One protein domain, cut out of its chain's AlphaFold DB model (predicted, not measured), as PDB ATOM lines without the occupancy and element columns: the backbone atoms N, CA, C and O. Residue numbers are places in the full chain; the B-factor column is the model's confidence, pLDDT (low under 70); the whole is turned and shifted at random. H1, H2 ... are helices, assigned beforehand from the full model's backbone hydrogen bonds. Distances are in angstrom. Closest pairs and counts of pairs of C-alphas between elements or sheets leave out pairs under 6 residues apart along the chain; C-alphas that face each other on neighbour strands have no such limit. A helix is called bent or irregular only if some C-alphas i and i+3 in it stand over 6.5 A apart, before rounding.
ATOM      1  N   ARG A  67      55.012 -37.250 -77.044       86.50
ATOM      2  CA  ARG A  67      55.804 -36.782 -75.899       86.50
ATOM      3  C   ARG A  67      54.932 -36.425 -74.709       86.50
ATOM      4  O   ARG A  67      53.826 -35.904 -74.877       86.50
ATOM      5  N   TYR A  68      55.466 -36.615 -73.508       87.81
ATOM      6  CA  TYR A  68      54.763 -36.330 -72.265       87.81
ATOM      7  C   TYR A  68      54.435 -34.821 -72.155       87.81
ATOM      8  O   TYR A  68      55.336 -33.981 -72.291       87.81
ATOM      9  N   PRO A  69      53.166 -34.426 -71.913       83.12
ATOM     10  CA  PRO A  69      52.742 -33.020 -71.898       83.12
ATOM     11  C   PRO A  69      53.317 -32.176 -70.745       83.12
ATOM     12  O   PRO A  69      53.211 -30.946 -70.779       83.12
ATOM     13  N   GLY A  70      53.988 -32.789 -69.767       80.38
ATOM     14  CA  GLY A  70      54.574 -32.106 -68.614       80.38
ATOM     15  C   GLY A  70      53.584 -31.924 -67.459       80.38
ATOM     16  O   GLY A  70      52.371 -31.925 -67.650       80.38
ATOM     17  N   GLY A  71      54.107 -31.736 -66.247       82.19
ATOM     18  CA  GLY A  71      53.302 -31.613 -65.028       82.19
ATOM     19  C   GLY A  71      52.603 -30.259 -64.840       82.19
ATOM     20  O   GLY A  71      52.472 -29.443 -65.766       82.19
ATOM     21  N   ARG A  72      52.159 -30.019 -63.602       79.62
ATOM     22  CA  ARG A  72      51.504 -28.772 -63.178       79.62
ATOM     23  C   ARG A  72      52.430 -27.569 -63.395       79.62
ATOM     24  O   ARG A  72      53.634 -27.665 -63.175       79.62
ATOM     25  N   LYS A  73      51.877 -26.440 -63.845       76.81
ATOM     26  CA  LYS A  73      52.595 -25.158 -63.989       76.81
ATOM     27  C   LYS A  73      51.886 -24.056 -63.207       76.81
ATOM     28  O   LYS A  73      50.669 -24.111 -63.053       76.81
ATOM     29  N   ALA A  74      52.653 -23.068 -62.748       78.00
ATOM     30  CA  ALA A  74      52.133 -21.899 -62.047       78.00
ATOM     31  C   ALA A  74      51.130 -21.121 -62.921       78.00
ATOM     32  O   ALA A  74      51.325 -20.994 -64.131       78.00
ATOM     33  N   GLY A  75      50.051 -20.627 -62.311       75.69
ATOM     34  CA  GLY A  75      49.041 -19.802 -62.986       75.69
ATOM     35  C   GLY A  75      48.062 -20.555 -63.896       75.69
ATOM     36  O   GLY A  75      47.234 -19.921 -64.533       75.69
ATOM     37  N   ILE A  76      48.116 -21.888 -63.972       80.62
ATOM     38  CA  ILE A  76      47.146 -22.701 -64.723       80.62
ATOM     39  C   ILE A  76      46.619 -23.767 -63.778       80.62
ATOM     40  O   ILE A  76      47.396 -24.620 -63.372       80.62
ATOM     41  N   TYR A  77      45.323 -23.758 -63.475       80.50
ATOM     42  CA  TYR A  77      44.699 -24.729 -62.562       80.50
ATOM     43  C   TYR A  77      43.895 -25.823 -63.283       80.50
ATOM     44  O   TYR A  77      43.417 -26.762 -62.654       80.50
ATOM     45  N   SER A  78      43.747 -25.724 -64.610       81.75
ATOM     46  CA  SER A  78      42.971 -26.684 -65.396       81.75
ATOM     47  C   SER A  78      43.810 -27.881 -65.834       81.75
ATOM     48  O   SER A  78      44.791 -27.754 -66.573       81.75
ATOM     49  N   GLU A  79      43.354 -29.072 -65.459       79.88
ATOM     50  CA  GLU A  79      43.995 -30.334 -65.819       79.88
ATOM     51  C   GLU A  79      43.956 -30.616 -67.330       79.88
ATOM     52  O   GLU A  79      44.893 -31.184 -67.890       79.88
ATOM     53  N   ARG A  80      42.929 -30.121 -68.035       81.75
ATOM     54  CA  ARG A  80      42.842 -30.218 -69.502       81.75
ATOM     55  C   ARG A  80      43.975 -29.446 -70.185       81.75
ATOM     56  O   ARG A  80      44.508 -29.909 -71.195       81.75
ATOM     57  N   VAL A  81      44.358 -28.295 -69.627       82.75
ATOM     58  CA  VAL A  81      45.476 -27.489 -70.135       82.75
ATOM     59  C   VAL A  81      46.802 -28.180 -69.840       82.75
ATOM     60  O   VAL A  81      47.662 -28.245 -70.718       82.75
ATOM     61  N   TRP A  82      46.958 -28.764 -68.647       80.81
ATOM     62  CA  TRP A  82      48.173 -29.499 -68.301       80.81
ATOM     63  C   TRP A  82      48.390 -30.738 -69.167       80.81
ATOM     64  O   TRP A  82      49.508 -30.968 -69.620       80.81
ATOM     65  N   ASN A  83      47.331 -31.481 -69.467       85.12
ATOM     66  CA  ASN A  83      47.427 -32.702 -70.260       85.12
ATOM     67  C   ASN A  83      47.496 -32.429 -71.770       85.12
ATOM     68  O   ASN A  83      47.587 -33.365 -72.553       85.12
ATOM     69  N   GLY A  84      47.427 -31.169 -72.217       85.25
ATOM     70  CA  GLY A  84      47.383 -30.846 -73.647       85.25
ATOM     71  C   GLY A  84      46.110 -31.349 -74.344       85.25
ATOM     72  O   GLY A  84      46.128 -31.587 -75.550       85.25
ATOM     73  N   GLY A  85      45.019 -31.520 -73.589       84.38
ATOM     74  CA  GLY A  85      43.712 -31.950 -74.092       84.38
ATOM     75  C   GLY A  85      43.460 -33.461 -74.120       84.38
ATOM     76  O   GLY A  85      42.389 -33.858 -74.567       84.38
ATOM     77  N   VAL A  86      44.387 -34.300 -73.643       87.50
ATOM     78  CA  VAL A  86      44.190 -35.762 -73.573       87.50
ATOM     79  C   VAL A  86      43.813 -36.253 -72.171       87.50
ATOM     80  O   VAL A  86      44.068 -35.589 -71.164       87.50
ATOM     81  N   GLY A  87      43.168 -37.422 -72.106       88.44
ATOM     82  CA  GLY A  87      42.793 -38.070 -70.846       88.44
ATOM     83  C   GLY A  87      44.004 -38.577 -70.056       88.44
ATOM     84  O   GLY A  87      45.050 -38.863 -70.637       88.44
ATOM     85  N   ARG A  88      43.846 -38.730 -68.732       86.88
ATOM     86  CA  ARG A  88      44.918 -39.162 -67.812       86.88
ATOM     87  C   ARG A  88      45.597 -40.469 -68.245       86.88
ATOM     88  O   ARG A  88      46.815 -40.513 -68.300       86.88
ATOM     89  N   GLY A  89      44.826 -41.472 -68.676       89.31
ATOM     90  CA  GLY A  89      45.391 -42.754 -69.125       89.31
ATOM     91  C   GLY A  89      46.359 -42.622 -70.308       89.31
ATOM     92  O   GLY A  89      47.421 -43.236 -70.309       89.31
ATOM     93  N   ARG A  90      46.053 -41.746 -71.278       88.38
ATOM     94  CA  ARG A  90      46.953 -41.478 -72.414       88.38
ATOM     95  C   ARG A  90      48.206 -40.718 -71.982       88.38
ATOM     96  O   ARG A  90      49.273 -40.914 -72.547       88.38
ATOM     97  N   VAL A  91      48.086 -39.836 -70.994       89.25
ATOM     98  CA  VAL A  91      49.232 -39.116 -70.421       89.25
ATOM     99  C   VAL A  91      50.193 -40.084 -69.725       89.25
ATOM    100  O   VAL A  91      51.404 -39.963 -69.909       89.25
ATOM    101  N   ASP A  92      49.661 -41.060 -68.987       90.19
ATOM    102  CA  ASP A  92      50.453 -42.089 -68.306       90.19
ATOM    103  C   ASP A  92      51.160 -43.023 -69.297       90.19
ATOM    104  O   ASP A  92      52.315 -43.394 -69.086       90.19
ATOM    105  N   GLU A  93      50.497 -43.367 -70.404       92.38
ATOM    106  CA  GLU A  93      51.089 -44.113 -71.520       92.38
ATOM    107  C   GLU A  93      52.294 -43.361 -72.107       92.38
ATOM    108  O   GLU A  93      53.397 -43.903 -72.139       92.38
ATOM    109  N   LEU A  94      52.130 -42.076 -72.445       91.19
ATOM    110  CA  LEU A  94      53.209 -41.237 -72.984       91.19
ATOM    111  C   LEU A  94      54.385 -41.076 -72.009       91.19
ATOM    112  O   LEU A  94      55.539 -41.037 -72.434       91.19
ATOM    113  N   TRP A  95      54.116 -40.992 -70.700       88.69
ATOM    114  CA  TRP A  95      55.170 -40.981 -69.679       88.69
ATOM    115  C   TRP A  95      55.975 -42.286 -69.718       88.69
ATOM    116  O   TRP A  95      57.210 -42.269 -69.672       88.69
ATOM    117  N   ARG A  96      55.286 -43.434 -69.763       89.62
ATOM    118  CA  ARG A  96      55.923 -44.761 -69.783       89.62
ATOM    119  C   ARG A  96      56.756 -44.955 -71.045       89.62
ATOM    120  O   ARG A  96      57.878 -45.448 -70.944       89.62
ATOM    121  N   GLU A  97      56.238 -44.527 -72.192       90.25
ATOM    122  CA  GLU A  97      56.952 -44.567 -73.468       90.25
ATOM    123  C   GLU A  97      58.223 -43.710 -73.437       90.25
ATOM    124  O   GLU A  97      59.298 -44.223 -73.748       90.25
ATOM    125  N   GLU A  98      58.144 -42.444 -72.999       87.75
ATOM    126  CA  GLU A  98      59.330 -41.578 -72.893       87.75
ATOM    127  C   GLU A  98      60.394 -42.181 -71.961       87.75
ATOM    128  O   GLU A  98      61.560 -42.260 -72.350       87.75
ATOM    129  N   ARG A  99      60.011 -42.689 -70.779       87.19
ATOM    130  CA  ARG A  99      60.972 -43.304 -69.844       87.19
ATOM    131  C   ARG A  99      61.597 -44.587 -70.383       87.19
ATOM    132  O   ARG A  99      62.797 -44.790 -70.213       87.19
ATOM    133  N   GLY A 100      60.817 -45.432 -71.056       87.12
ATOM    134  CA  GLY A 100      61.337 -46.651 -71.677       87.12
ATOM    135  C   GLY A 100      62.316 -46.350 -72.818       87.12
ATOM    136  O   GLY A 100      63.322 -47.045 -72.978       87.12
ATOM    137  N   LEU A 101      62.062 -45.294 -73.598       87.25
ATOM    138  CA  LEU A 101      62.985 -44.826 -74.635       87.25
ATOM    139  C   LEU A 101      64.277 -44.260 -74.032       87.25
ATOM    140  O   LEU A 101      65.360 -44.579 -74.527       87.25
ATOM    141  N   GLU A 102      64.184 -43.466 -72.964       85.88
ATOM    142  CA  GLU A 102      65.350 -42.939 -72.244       85.88
ATOM    143  C   GLU A 102      66.211 -44.056 -71.648       85.88
ATOM    144  O   GLU A 102      67.434 -44.031 -71.791       85.88
ATOM    145  N   GLU A 103      65.596 -45.066 -71.036       87.25
ATOM    146  CA  GLU A 103      66.303 -46.213 -70.468       87.25
ATOM    147  C   GLU A 103      67.028 -47.022 -71.546       87.25
ATOM    148  O   GLU A 103      68.225 -47.282 -71.414       87.25
ATOM    149  N   LYS A 104      66.362 -47.336 -72.666       86.81
ATOM    150  CA  LYS A 104      66.993 -48.010 -73.814       86.81
ATOM    151  C   LYS A 104      68.160 -47.200 -74.378       86.81
ATOM    152  O   LYS A 104      69.209 -47.762 -74.695       86.81
ATOM    153  N   GLN A 105      68.006 -45.881 -74.496       85.75
ATOM    154  CA  GLN A 105      69.089 -44.999 -74.936       85.75
ATOM    155  C   GLN A 105      70.252 -44.987 -73.944       85.75
ATOM    156  O   GLN A 105      71.409 -45.021 -74.363       85.75
ATOM    157  N   ARG A 106      69.965 -44.962 -72.640       83.56
ATOM    158  CA  ARG A 106      70.970 -44.990 -71.576       83.56
ATOM    159  C   ARG A 106      71.720 -46.320 -71.567       83.56
ATOM    160  O   ARG A 106      72.945 -46.288 -71.579       83.56
ATOM    161  N   ALA A 107      71.008 -47.442 -71.683       82.06
ATOM    162  CA  ALA A 107      71.566 -48.787 -71.809       82.06
ATOM    163  C   ALA A 107      72.450 -48.936 -73.060       82.06
ATOM    164  O   ALA A 107      73.548 -49.481 -72.987       82.06
ATOM    165  N   LYS A 108      72.026 -48.384 -74.206       82.44
ATOM    166  CA  LYS A 108      72.832 -48.361 -75.437       82.44
ATOM    167  C   LYS A 108      74.081 -47.488 -75.293       82.44
ATOM    168  O   LYS A 108      75.142 -47.868 -75.778       82.44
ATOM    169  N   ARG A 109      73.984 -46.336 -74.616       76.00
ATOM    170  CA  ARG A 109      75.146 -45.480 -74.319       76.00
ATOM    171  C   ARG A 109      76.123 -46.156 -73.365       76.00
ATOM    172  O   ARG A 109      77.318 -46.004 -73.572       76.00
ATOM    173  N   SER A 110      75.654 -46.894 -72.362       69.25
ATOM    174  CA  SER A 110      76.524 -47.664 -71.463       69.25
ATOM    175  C   SER A 110      77.111 -48.909 -72.131       69.25
ATOM    176  O   SER A 110      78.269 -49.209 -71.897       69.25
ATOM    177  N   GLY A 111      76.370 -49.591 -73.011       63.19
ATOM    178  CA  GLY A 111      76.882 -50.734 -73.780       63.19
ATOM    179  C   GLY A 111      77.873 -50.336 -74.881       63.19
ATOM    180  O   GLY A 111      78.840 -51.045 -75.124       63.19
ATOM    181  N   GLY A 112      77.682 -49.173 -75.515       55.06
ATOM    182  CA  GLY A 112      78.662 -48.587 -76.441       55.06
ATOM    183  C   GLY A 112      79.854 -47.928 -75.734       55.06
ATOM    184  O   GLY A 112      80.923 -47.791 -76.320       55.06
TER     185      GLY A 112
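What this domain is: This is residues 67 to 112 of the 132 residues of an uncharacterized protein of Rhynchosporium commune (UniProt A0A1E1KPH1). One long helix, H2, makes most of the length, and at its first end a loop of chain and the short helix H1 form a small head on one side of it. The loop, residues 67 to 78, begins beside the first half of H2, runs away from it and folds back to H1, while residues 100 to 112 of H2 stick out as a free arm. The printed part has 46 residues with two named helices, H1 then H2 along the chain, and no named strand; the class is all helix. The whole is only just loose, close to extended, with a radius of gyration of the C-alphas of 14.0 A, and the C-alphas span 43 by 21 by 9 A.

How they stand to each other: The longest helix is H2, residues 88 to 112, and its residues 100 to 112 stand free. H1, residues 79 to 82, is apart from H2, with no C-alpha of the one within 8 A of the other. A tight link of 5 residues, 83 to 87, joins H1 to H2. In H2 every O i to N i+4 pair is within hydrogen-bond range; H1 is too short for such a pair, and its one O i to N i+3 pair is within range.

Where its parts are: H2 has 25 residues, Arg 88 to Gly 112, and measures 36.1 A from first to last C-alpha. It runs from C-alpha 88 at (44.918, -39.162, -67.812) to C-alpha 112 at (78.662, -48.587, -76.441). H1 has 4 residues, Glu 79 to Trp 82, and begins with C-alpha 79 at (43.995, -30.334, -65.819). Neither helix is bent.

The domain as a whole: The two C-alphas farthest apart are those of Tyr 77 and Gly 112, 43.8 A. Without residues 100 to 112 the body has 33 residues and spans 28 by 16 by 10 A. The printed part has no cut. Its mean pLDDT is 83.3, and residues 110 to 112 are under 70.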